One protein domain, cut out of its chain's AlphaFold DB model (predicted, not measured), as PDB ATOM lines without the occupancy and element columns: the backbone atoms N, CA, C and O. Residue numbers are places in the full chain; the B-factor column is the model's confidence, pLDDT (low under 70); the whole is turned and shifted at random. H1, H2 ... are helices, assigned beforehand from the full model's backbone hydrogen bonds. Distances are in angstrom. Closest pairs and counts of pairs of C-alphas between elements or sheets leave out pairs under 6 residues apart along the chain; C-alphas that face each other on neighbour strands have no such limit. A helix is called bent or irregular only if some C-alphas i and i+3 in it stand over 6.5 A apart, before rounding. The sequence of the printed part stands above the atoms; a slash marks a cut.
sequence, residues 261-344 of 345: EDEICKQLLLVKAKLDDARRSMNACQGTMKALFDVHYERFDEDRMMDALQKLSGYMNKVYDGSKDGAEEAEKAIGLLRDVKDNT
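This is residues 261 to 344 of the 345 residues of an uncharacterized protein of Fonsecaea pedrosoi CBS 271.37 (UniProt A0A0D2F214). Two long helices, H2 and H1, run side by side in opposite ways with a gap between them, joined at one end by a tight link, residues 300 to 302. The C-alphas span 64 by 21 by 15 A, a rod. The printed part has 84 residues with two named helices, H1 then H2, and no named strand; the class is all helix. The whole is extended, with a radius of gyration of the C-alphas of 19.5 A.

H2, the longest helix, holds residues 303 to 343 and measures 59.9 A, from C-alpha 303 at (-54.261, 13.473, 20.286) to C-alpha 343 at (-23.611, 20.315, 71.337). H1 holds residues 261 to 299 and measures 55.0 A, starting at C-alpha 261 (-39.174, 33.346, 68.695). H1 has a kink of 50 degrees near residue 293 and is irregular: C-alphas 295 and 298 are 8.4 A apart.

H2 and H1 are close but not clearly touching; their closest C-alphas, of Met 305 and Arg 299, are 7.7 A apart. They run opposite ways at a shallow tilt of 23 degrees. Every O i to N i+4 pair is within hydrogen-bond range in H2, and 33 of 35 in H1.

The C-alphas farthest apart, of Glu 298 and Thr 344, are 64.6 A apart. The printed part has no cut, and no printed residue is under 70 in pLDDT.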
ATOM      1  N   GLU A 261     -38.502  34.645  68.615       87.34
ATOM      2  CA  GLU A 261     -39.174  33.346  68.695       87.34
ATOM      3  C   GLU A 261     -40.665  33.426  68.335       87.34
ATOM      4  O   GLU A 261     -41.145  32.617  67.539       87.34
ATOM      5  N   ASP A 262     -41.386  34.433  68.835       88.53
ATOM      6  CA  ASP A 262     -42.813  34.624  68.552       88.53
ATOM      7  C   ASP A 262     -43.051  34.990  67.084       88.53
ATOM      8  O   ASP A 262     -44.015  34.526  66.470       88.53
ATOM      9  N   GLU A 263     -42.176  35.811  66.498       90.27
ATOM     10  CA  GLU A 263     -42.250  36.167  65.079       90.27
ATOM     11  C   GLU A 263     -41.988  34.941  64.191       90.27
ATOM     12  O   GLU A 263     -42.744  34.690  63.251       90.27
ATOM     13  N   ILE A 264     -40.990  34.116  64.529       91.16
ATOM     14  CA  ILE A 264     -40.716  32.853  63.825       91.16
ATOM     15  C   ILE A 264     -41.921  31.910  63.931       91.16
ATOM     16  O   ILE A 264     -42.362  31.359  62.921       91.16
ATOM     17  N   CYS A 265     -42.510  31.763  65.121       91.46
ATOM     18  CA  CYS A 265     -43.698  30.931  65.320       91.46
ATOM     19  C   CYS A 265     -44.882  31.420  64.473       91.46
ATOM     20  O   CYS A 265     -45.555  30.618  63.823       91.46
ATOM     21  N   LYS A 266     -45.113  32.738  64.417       93.06
ATOM     22  CA  LYS A 266     -46.153  33.338  63.566       93.06
ATOM     23  C   LYS A 266     -45.908  33.071  62.084       93.06
ATOM     24  O   LYS A 266     -46.851  32.723  61.371       93.06
ATOM     25  N   GLN A 267     -44.667  33.186  61.620       94.23
ATOM     26  CA  GLN A 267     -44.317  32.904  60.228       94.23
ATOM     27  C   GLN A 267     -44.493  31.419  59.883       94.23
ATOM     28  O   GLN A 267     -45.070  31.107  58.843       94.23
ATOM     29  N   LEU A 268     -44.099  30.498  60.767       93.88
ATOM     30  CA  LEU A 268     -44.318  29.059  60.575       93.88
ATOM     31  C   LEU A 268     -45.811  28.701  60.528       93.88
ATOM     32  O   LEU A 268     -46.228  27.912  59.679       93.88
ATOM     33  N   LEU A 269     -46.637  29.316  61.380       95.42
ATOM     34  CA  LEU A 269     -48.093  29.146  61.333       95.42
ATOM     35  C   LEU A 269     -48.697  29.681  60.028       95.42
ATOM     36  O   LEU A 269     -49.590  29.047  59.462       95.42
ATOM     37  N   LEU A 270     -48.189  30.805  59.514       96.21
ATOM     38  CA  LEU A 270     -48.605  31.344  58.221       96.21
ATOM     39  C   LEU A 270     -48.230  30.402  57.067       96.21
ATOM     40  O   LEU A 270     -49.050  30.160  56.181       96.21
ATOM     41  N   VAL A 271     -47.016  29.840  57.084       94.83
ATOM     42  CA  VAL A 271     -46.575  28.838  56.100       94.83
ATOM     43  C   VAL A 271     -47.466  27.598  56.164       94.83
ATOM     44  O   VAL A 271     -47.954  27.150  55.127       94.83
ATOM     45  N   LYS A 272     -47.768  27.092  57.367       96.08
ATOM     46  CA  LYS A 272     -48.700  25.973  57.561       96.08
ATOM     47  C   LYS A 272     -50.073  26.264  56.950       96.08
ATOM     48  O   LYS A 272     -50.596  25.430  56.217       96.08
ATOM     49  N   ALA A 273     -50.646  27.440  57.212       97.23
ATOM     50  CA  ALA A 273     -51.950  27.818  56.669       97.23
ATOM     51  C   ALA A 273     -51.954  27.847  55.129       97.23
ATOM     52  O   ALA A 273     -52.905  27.364  54.514       97.23
ATOM     53  N   LYS A 274     -50.876  28.346  54.505       96.66
ATOM     54  CA  LYS A 274     -50.708  28.330  53.041       96.66
ATOM     55  C   LYS A 274     -50.594  26.910  52.478       96.66
ATOM     56  O   LYS A 274     -51.181  26.630  51.439       96.66
ATOM     57  N   LEU A 275     -49.883  26.010  53.160       94.39
ATOM     58  CA  LEU A 275     -49.792  24.600  52.760       94.39
ATOM     59  C   LEU A 275     -51.144  23.879  52.882       94.39
ATOM     60  O   LEU A 275     -51.520  23.124  51.988       94.39
ATOM     61  N   ASP A 276     -51.906  24.148  53.946       96.17
ATOM     62  CA  ASP A 276     -53.257  23.602  54.132       96.17
ATOM     63  C   ASP A 276     -54.238  24.098  53.049       96.17
ATOM     64  O   ASP A 276     -55.168  23.380  52.666       96.17
ATOM     65  N   ASP A 277     -54.057  25.324  52.555       96.46
ATOM     66  CA  ASP A 277     -54.838  25.887  51.449       96.46
ATOM     67  C   ASP A 277     -54.439  25.276  50.096       96.46
ATOM     68  O   ASP A 277     -55.291  24.767  49.366       96.46
ATOM     69  N   ALA A 278     -53.133  25.185  49.814       93.53
ATOM     70  CA  ALA A 278     -52.609  24.507  48.628       93.53
ATOM     71  C   ALA A 278     -53.058  23.036  48.556       93.53
ATOM     72  O   ALA A 278     -53.449  22.557  47.492       93.53
ATOM     73  N   ARG A 279     -53.091  22.328  49.694       94.44
ATOM     74  CA  ARG A 279     -53.610  20.953  49.781       94.44
ATOM     75  C   ARG A 279     -55.086  20.873  49.391       94.44
ATOM     76  O   ARG A 279     -55.477  19.980  48.645       94.44
ATOM     77  N   ARG A 280     -55.917  21.792  49.895       96.69
ATOM     78  CA  ARG A 280     -57.347  21.851  49.550       96.69
ATOM     79  C   ARG A 280     -57.550  22.168  48.070       96.69
ATOM     80  O   ARG A 280     -58.364  21.505  47.435       96.69
ATOM     81  N   SER A 281     -56.779  23.108  47.524       94.65
ATOM     82  CA  SER A 281     -56.783  23.435  46.095       94.65
ATOM     83  C   SER A 281     -56.403  22.224  45.235       94.65
ATOM     84  O   SER A 281     -57.138  21.882  44.314       94.65
ATOM     85  N   MET A 282     -55.342  21.494  45.596       93.15
ATOM     86  CA  MET A 282     -54.931  20.274  44.892       93.15
ATOM     87  C   MET A 282     -56.019  19.193  44.918       93.15
ATOM     88  O   MET A 282     -56.334  18.606  43.884       93.15
ATOM     89  N   ASN A 283     -56.639  18.957  46.079       94.22
ATOM     90  CA  ASN A 283     -57.733  17.993  46.205       94.22
ATOM     91  C   ASN A 283     -58.947  18.393  45.349       94.22
ATOM     92  O   ASN A 283     -59.579  17.532  44.738       94.22
ATOM     93  N   ALA A 284     -59.261  19.690  45.276       95.79
ATOM     94  CA  ALA A 284     -60.315  20.198  44.404       95.79
ATOM     95  C   ALA A 284     -59.973  19.965  42.924       95.79
ATOM     96  O   ALA A 284     -60.800  19.419  42.200       95.79
ATOM     97  N   CYS A 285     -58.740  20.266  42.493       93.83
ATOM     98  CA  CYS A 285     -58.273  19.983  41.133       93.83
ATOM     99  C   CYS A 285     -58.380  18.493  40.781       93.83
ATOM    100  O   CYS A 285     -58.856  18.154  39.700       93.83
ATOM    101  N   GLN A 286     -57.995  17.596  41.694       93.68
ATOM    102  CA  GLN A 286     -58.149  16.149  41.508       93.68
ATOM    103  C   GLN A 286     -59.622  15.738  41.387       93.68
ATOM    104  O   GLN A 286     -59.961  14.914  40.539       93.68
ATOM    105  N   GLY A 287     -60.502  16.327  42.202       96.00
ATOM    106  CA  GLY A 287     -61.948  16.118  42.119       96.00
ATOM    107  C   GLY A 287     -62.526  16.559  40.773       96.00
ATOM    108  O   GLY A 287     -63.245  15.789  40.139       96.00
ATOM    109  N   THR A 288     -62.161  17.754  40.299       96.33
ATOM    110  CA  THR A 288     -62.565  18.270  38.983       96.33
ATOM    111  C   THR A 288     -62.036  17.398  37.851       96.33
ATOM    112  O   THR A 288     -62.788  17.063  36.941       96.33
ATOM    113  N   MET A 289     -60.770  16.973  37.918       94.65
ATOM    114  CA  MET A 289     -60.171  16.079  36.926       94.65
ATOM    115  C   MET A 289     -60.926  14.748  36.863       94.65
ATOM    116  O   MET A 289     -61.283  14.298  35.779       94.65
ATOM    117  N   LYS A 290     -61.236  14.151  38.019       96.48
ATOM    118  CA  LYS A 290     -62.024  12.918  38.096       96.48
ATOM    119  C   LYS A 290     -63.424  13.092  37.500       96.48
ATOM    120  O   LYS A 290     -63.829  12.264  36.695       96.48
ATOM    121  N   ALA A 291     -64.126  14.171  37.850       96.73
ATOM    122  CA  ALA A 291     -65.445  14.465  37.293       96.73
ATOM    123  C   ALA A 291     -65.398  14.628  35.763       96.73
ATOM    124  O   ALA A 291     -66.274  14.130  35.061       96.73
ATOM    125  N   LEU A 292     -64.346  15.265  35.237       95.76
ATOM    126  CA  LEU A 292     -64.141  15.434  33.799       95.76
ATOM    127  C   LEU A 292     -63.919  14.086  33.095       95.76
ATOM    128  O   LEU A 292     -64.504  13.849  32.039       95.76
ATOM    129  N   PHE A 293     -63.147  13.175  33.697       95.16
ATOM    130  CA  PHE A 293     -62.999  11.806  33.191       95.16
ATOM    131  C   PHE A 293     -64.303  11.017  33.244       95.16
ATOM    132  O   PHE A 293     -64.652  10.382  32.256       95.16
ATOM    133  N   ASP A 294     -65.042  11.074  34.351       95.65
ATOM    134  CA  ASP A 294     -66.286  10.315  34.501       95.65
ATOM    135  C   ASP A 294     -67.332  10.699  33.430       95.65
ATOM    136  O   ASP A 294     -68.063   9.828  32.959       95.65
ATOM    137  N   VAL A 295     -67.372  11.969  33.002       96.68
ATOM    138  CA  VAL A 295     -68.319  12.469  31.983       96.68
ATOM    139  C   VAL A 295     -67.799  12.306  30.549       96.68
ATOM    140  O   VAL A 295     -68.578  12.013  29.644       96.68
ATOM    141  N   HIS A 296     -66.500  12.503  30.312       94.51
ATOM    142  CA  HIS A 296     -65.947  12.634  28.958       94.51
ATOM    143  C   HIS A 296     -64.911  11.570  28.585       94.51
ATOM    144  O   HIS A 296     -64.180  11.784  27.620       94.51
ATOM    145  N   TYR A 297     -64.841  10.432  29.294       92.69
ATOM    146  CA  TYR A 297     -63.810   9.400  29.072       92.69
ATOM    147  C   TYR A 297     -63.652   8.983  27.596       92.69
ATOM    148  O   TYR A 297     -62.538   8.730  27.153       92.69
ATOM    149  N   GLU A 298     -64.739   8.971  26.820       93.81
ATOM    150  CA  GLU A 298     -64.744   8.581  25.401       93.81
ATOM    151  C   GLU A 298     -63.980   9.555  24.487       93.81
ATOM    152  O   GLU A 298     -63.528   9.159  23.418       93.81
ATOM    153  N   ARG A 299     -63.805  10.819  24.896       92.68
ATOM    154  CA  ARG A 299     -63.103  11.854  24.109       92.68
ATOM    155  C   ARG A 299     -61.605  11.934  24.398       92.68
ATOM    156  O   ARG A 299     -60.888  12.676  23.733       92.68
ATOM    157  N   PHE A 300     -61.117  11.199  25.394       89.36
ATOM    158  CA  PHE A 300     -59.709  11.251  25.793       89.36
ATOM    159  C   PHE A 300     -58.751  10.526  24.842       89.36
ATOM    160  O   PHE A 300     -57.549  10.585  25.067       89.36
ATOM    161  N   ASP A 301     -59.260   9.886  23.788       90.35
ATOM    162  CA  ASP A 301     -58.440   9.257  22.743       90.35
ATOM    163  C   ASP A 301     -57.987  10.258  21.657       90.35
ATOM    164  O   ASP A 301     -57.206   9.927  20.773       90.35
ATOM    165  N   GLU A 302     -58.457  11.511  21.705       94.61
ATOM    166  CA  GLU A 302     -58.000  12.560  20.792       94.61
ATOM    167  C   GLU A 302     -56.563  13.003  21.130       94.61
ATOM    168  O   GLU A 302     -56.283  13.403  22.265       94.61
ATOM    169  N   ASP A 303     -55.669  13.051  20.131       96.05
ATOM    170  CA  ASP A 303     -54.261  13.473  20.286       96.05
ATOM    171  C   ASP A 303     -54.117  14.799  21.054       96.05
ATOM    172  O   ASP A 303     -53.275  14.948  21.939       96.05
ATOM    173  N   ARG A 304     -55.005  15.763  20.777       95.79
ATOM    174  CA  ARG A 304     -55.019  17.069  21.452       95.79
ATOM    175  C   ARG A 304     -55.305  16.951  22.954       95.79
ATOM    176  O   ARG A 304     -54.745  17.718  23.741       95.79
ATOM    177  N   MET A 305     -56.184  16.033  23.350       94.34
ATOM    178  CA  MET A 305     -56.503  15.776  24.757       94.34
ATOM    179  C   MET A 305     -55.349  15.053  25.448       94.34
ATOM    180  O   MET A 305     -54.990  15.415  26.569       94.34
ATOM    181  N   MET A 306     -54.709  14.106  24.760       92.92
ATOM    182  CA  MET A 306     -53.515  13.421  25.258       92.92
ATOM    183  C   MET A 306     -52.341  14.385  25.472       92.92
ATOM    184  O   MET A 306     -51.717  14.356  26.534       92.92
ATOM    185  N   ASP A 307     -52.106  15.319  24.547       96.78
ATOM    186  CA  ASP A 307     -51.116  16.391  24.707       96.78
ATOM    187  C   ASP A 307     -51.424  17.291  25.916       96.78
ATOM    188  O   ASP A 307     -50.526  17.684  26.672       96.78
ATOM    189  N   ALA A 308     -52.699  17.638  26.126       96.11
ATOM    190  CA  ALA A 308     -53.128  18.438  27.272       96.11
ATOM    191  C   ALA A 308     -52.933  17.685  28.599       96.11
ATOM    192  O   ALA A 308     -52.415  18.257  29.563       96.11
ATOM    193  N   LEU A 309     -53.270  16.392  28.640       94.55
ATOM    194  CA  LEU A 309     -53.017  15.520  29.785       94.55
ATOM    195  C   LEU A 309     -51.526  15.367  30.072       94.55
ATOM    196  O   LEU A 309     -51.119  15.415  31.233       94.55
ATOM    197  N   GLN A 310     -50.695  15.241  29.037       96.70
ATOM    198  CA  GLN A 310     -49.250  15.164  29.202       96.70
ATOM    199  C   GLN A 310     -48.708  16.458  29.822       96.70
ATOM    200  O   GLN A 310     -47.958  16.401  30.799       96.70
ATOM    201  N   LYS A 311     -49.144  17.629  29.338       97.53
ATOM    202  CA  LYS A 311     -48.792  18.928  29.939       97.53
ATOM    203  C   LYS A 311     -49.237  19.019  31.398       97.53
ATOM    204  O   LYS A 311     -48.433  19.396  32.250       97.53
ATOM    205  N   LEU A 312     -50.477  18.631  31.700       94.89
ATOM    206  CA  LEU A 312     -51.012  18.614  33.062       94.89
ATOM    207  C   LEU A 312     -50.200  17.696  33.985       94.89
ATOM    208  O   LEU A 312     -49.812  18.115  35.074       94.89
ATOM    209  N   SER A 313     -49.870  16.486  33.527       95.08
ATOM    210  CA  SER A 313     -49.024  15.546  34.271       95.08
ATOM    211  C   SER A 313     -47.644  16.141  34.571       95.08
ATOM    212  O   SER A 313     -47.137  16.008  35.682       95.08
ATOM    213  N   GLY A 314     -47.075  16.894  33.624       97.32
ATOM    214  CA  GLY A 314     -45.825  17.622  33.809       97.32
ATOM    215  C   GLY A 314     -45.924  18.697  34.893       97.32
ATOM    216  O   GLY A 314     -45.003  18.840  35.697       97.32
ATOM    217  N   TYR A 315     -47.041  19.429  34.966       95.47
ATOM    218  CA  TYR A 315     -47.286  20.383  36.053       95.47
ATOM    219  C   TYR A 315     -47.461  19.690  37.408       95.47
ATOM    220  O   TYR A 315     -46.876  20.137  38.393       95.47
ATOM    221  N   MET A 316     -48.206  18.583  37.465       93.02
ATOM    222  CA  MET A 316     -48.391  17.820  38.703       93.02
ATOM    223  C   MET A 316     -47.067  17.254  39.229       93.02
ATOM    224  O   MET A 316     -46.797  17.367  40.424       93.02
ATOM    225  N   ASN A 317     -46.213  16.732  38.344       95.45
ATOM    226  CA  ASN A 317     -44.881  16.255  38.710       95.45
ATOM    227  C   ASN A 317     -44.012  17.386  39.273       95.45
ATOM    228  O   ASN A 317     -43.404  17.209  40.319       95.45
ATOM    229  N   LYS A 318     -44.041  18.585  38.675       96.39
ATOM    230  CA  LYS A 318     -43.326  19.752  39.225       96.39
ATOM    231  C   LYS A 318     -43.800  20.130  40.629       96.39
ATOM    232  O   LYS A 318     -42.982  20.504  41.464       96.39
ATOM    233  N   VAL A 319     -45.106  20.054  40.894       93.93
ATOM    234  CA  VAL A 319     -45.645  20.315  42.239       93.93
ATOM    235  C   VAL A 319     -45.204  19.229  43.220       93.93
ATOM    236  O   VAL A 319     -44.841  19.548  44.352       93.93
ATOM    237  N   TYR A 320     -45.204  17.964  42.796       93.52
ATOM    238  CA  TYR A 320     -44.716  16.850  43.604       93.52
ATOM    239  C   TYR A 320     -43.227  17.003  43.943       93.52
ATOM    240  O   TYR A 320     -42.874  16.968  45.120       93.52
ATOM    241  N   ASP A 321     -42.385  17.254  42.942       96.16
ATOM    242  CA  ASP A 321     -40.943  17.451  43.110       96.16
ATOM    243  C   ASP A 321     -40.659  18.649  44.023       96.16
ATOM    244  O   ASP A 321     -39.932  18.520  45.002       96.16
ATOM    245  N   GLY A 322     -41.326  19.788  43.801       95.25
ATOM    246  CA  GLY A 322     -41.185  20.959  44.673       95.25
ATOM    247  C   GLY A 322     -41.650  20.711  46.113       95.25
ATOM    248  O   GLY A 322     -41.053  21.227  47.057       95.25
ATOM    249  N   SER A 323     -42.688  19.891  46.305       93.93
ATOM    250  CA  SER A 323     -43.153  19.496  47.643       93.93
ATOM    251  C   SER A 323     -42.156  18.570  48.337       93.93
ATOM    252  O   SER A 323     -41.935  18.696  49.541       93.93
ATOM    253  N   LYS A 324     -41.545  17.652  47.580       96.20
ATOM    254  CA  LYS A 324     -40.506  16.745  48.066       96.20
ATOM    255  C   LYS A 324     -39.253  17.521  48.475       96.20
ATOM    256  O   LYS A 324     -38.808  17.370  49.610       96.20
ATOM    257  N   ASP A 325     -38.755  18.402  47.610       96.44
ATOM    258  CA  ASP A 325     -37.595  19.256  47.890       96.44
ATOM    259  C   ASP A 325     -37.839  20.144  49.123       96.44
ATOM    260  O   ASP A 325     -36.977  20.268  49.994       96.44
ATOM    261  N   GLY A 326     -39.042  20.721  49.245       94.71
ATOM    262  CA  GLY A 326     -39.430  21.521  50.408       94.71
ATOM    263  C   GLY A 326     -39.492  20.719  51.714       94.71
ATOM    264  O   GLY A 326     -39.104  21.230  52.767       94.71
ATOM    265  N   ALA A 327     -39.944  19.463  51.657       95.09
ATOM    266  CA  ALA A 327     -39.947  18.567  52.810       95.09
ATOM    267  C   ALA A 327     -38.520  18.180  53.234       95.09
ATOM    268  O   ALA A 327     -38.207  18.244  54.422       95.09
ATOM    269  N   GLU A 328     -37.643  17.853  52.280       96.35
ATOM    270  CA  GLU A 328     -36.231  17.562  52.554       96.35
ATOM    271  C   GLU A 328     -35.506  18.770  53.171       96.35
ATOM    272  O   GLU A 328     -34.714  18.608  54.099       96.35
ATOM    273  N   GLU A 329     -35.790  19.991  52.710       95.31
ATOM    274  CA  GLU A 329     -35.217  21.214  53.287       95.31
ATOM    275  C   GLU A 329     -35.706  21.461  54.724       95.31
ATOM    276  O   GLU A 329     -34.914  21.805  55.605       95.31
ATOM    277  N   ALA A 330     -36.992  21.219  54.999       94.30
ATOM    278  CA  ALA A 330     -37.537  21.302  56.352       94.30
ATOM    279  C   ALA A 330     -36.904  20.258  57.291       94.30
ATOM    280  O   ALA A 330     -36.568  20.577  58.434       94.30
ATOM    281  N   GLU A 331     -36.689  19.028  56.819       95.73
ATOM    282  CA  GLU A 331     -36.012  17.977  57.588       95.73
ATOM    283  C   GLU A 331     -34.541  18.320  57.867       95.73
ATOM    284  O   GLU A 331     -34.088  18.156  59.003       95.73
ATOM    285  N   LYS A 332     -33.810  18.874  56.887       96.16
ATOM    286  CA  LYS A 332     -32.438  19.380  57.088       96.16
ATOM    287  C   LYS A 332     -32.388  20.479  58.147       96.16
ATOM    288  O   LYS A 332     -31.528  20.435  59.025       96.16
ATOM    289  N   ALA A 333     -33.321  21.435  58.106       93.28
ATOM    290  CA  ALA A 333     -33.405  22.501  59.103       93.28
ATOM    291  C   ALA A 333     -33.670  21.951  60.516       93.28
ATOM    292  O   ALA A 333     -33.037  22.386  61.478       93.28
ATOM    293  N   ILE A 334     -34.552  20.953  60.648       93.49
ATOM    294  CA  ILE A 334     -34.805  20.270  61.925       93.49
ATOM    295  C   ILE A 334     -33.552  19.529  62.412       93.49
ATOM    296  O   ILE A 334     -33.254  19.582  63.604       93.49
ATOM    297  N   GLY A 335     -32.820  18.862  61.514       93.17
ATOM    298  CA  GLY A 335     -31.553  18.195  61.830       93.17
ATOM    299  C   GLY A 335     -30.522  19.161  62.414       93.17
ATOM    300  O   GLY A 335     -30.050  18.947  63.527       93.17
ATOM    301  N   LEU A 336     -30.278  20.289  61.737       92.11
ATOM    302  CA  LEU A 336     -29.352  21.328  62.210       92.11
ATOM    303  C   LEU A 336     -29.734  21.878  63.592       92.11
ATOM    304  O   LEU A 336     -28.866  22.104  64.431       92.11
ATOM    305  N   LEU A 337     -31.029  22.082  63.852       88.75
ATOM    306  CA  LEU A 337     -31.506  22.566  65.153       88.75
ATOM    307  C   LEU A 337     -31.334  21.531  66.277       88.75
ATOM    308  O   LEU A 337     -31.154  21.920  67.432       88.75
ATOM    309  N   ARG A 338     -31.381  20.230  65.964       89.14
ATOM    310  CA  ARG A 338     -31.109  19.160  66.938       89.14
ATOM    311  C   ARG A 338     -29.624  19.071  67.271       89.14
ATOM    312  O   ARG A 338     -29.288  19.099  68.449       89.14
ATOM    313  N   ASP A 339     -28.758  19.088  66.261       85.98
ATOM    314  CA  ASP A 339     -27.306  19.012  66.459       85.98
ATOM    315  C   ASP A 339     -26.778  20.192  67.292       85.98
ATOM    316  O   ASP A 339     -25.885  20.034  68.122       85.98
ATOM    317  N   VAL A 340     -27.341  21.395  67.113       84.85
ATOM    318  CA  VAL A 340     -26.997  22.558  67.950       84.85
ATOM    319  C   VAL A 340     -27.412  22.326  69.402       84.85
ATOM    320  O   VAL A 340     -26.640  22.614  70.312       84.85
ATOM    321  N   LYS A 341     -28.605  21.772  69.639       82.92
ATOM    322  CA  LYS A 341     -29.097  21.498  70.994       82.92
ATOM    323  C   LYS A 341     -28.229  20.468  71.726       82.92
ATOM    324  O   LYS A 341     -27.965  20.659  72.910       82.92
ATOM    325  N   ASP A 342     -27.769  19.437  71.026       82.28
ATOM    326  CA  ASP A 342     -26.960  18.365  71.614       82.28
ATOM    327  C   ASP A 342     -25.503  18.798  71.880       82.28
ATOM    328  O   ASP A 342     -24.885  18.296  72.809       82.28
ATOM    329  N   ASN A 343     -24.967  19.775  71.132       74.80
ATOM    330  CA  ASN A 343     -23.611  20.315  71.337       74.80
ATOM    331  C   ASN A 343     -23.513  21.419  72.410       74.80
ATOM    332  O   ASN A 343     -22.409  21.875  72.711       74.80
ATOM    333  N   THR A 344     -24.641  21.904  72.942       73.18
ATOM    334  CA  THR A 344     -24.668  23.010  73.926       73.18
ATOM    335  C   THR A 344     -24.945  22.531  75.365       73.18
ATOM    336  O   THR A 344     -25.074  23.356  76.270       73.18
TER     337      THR A 344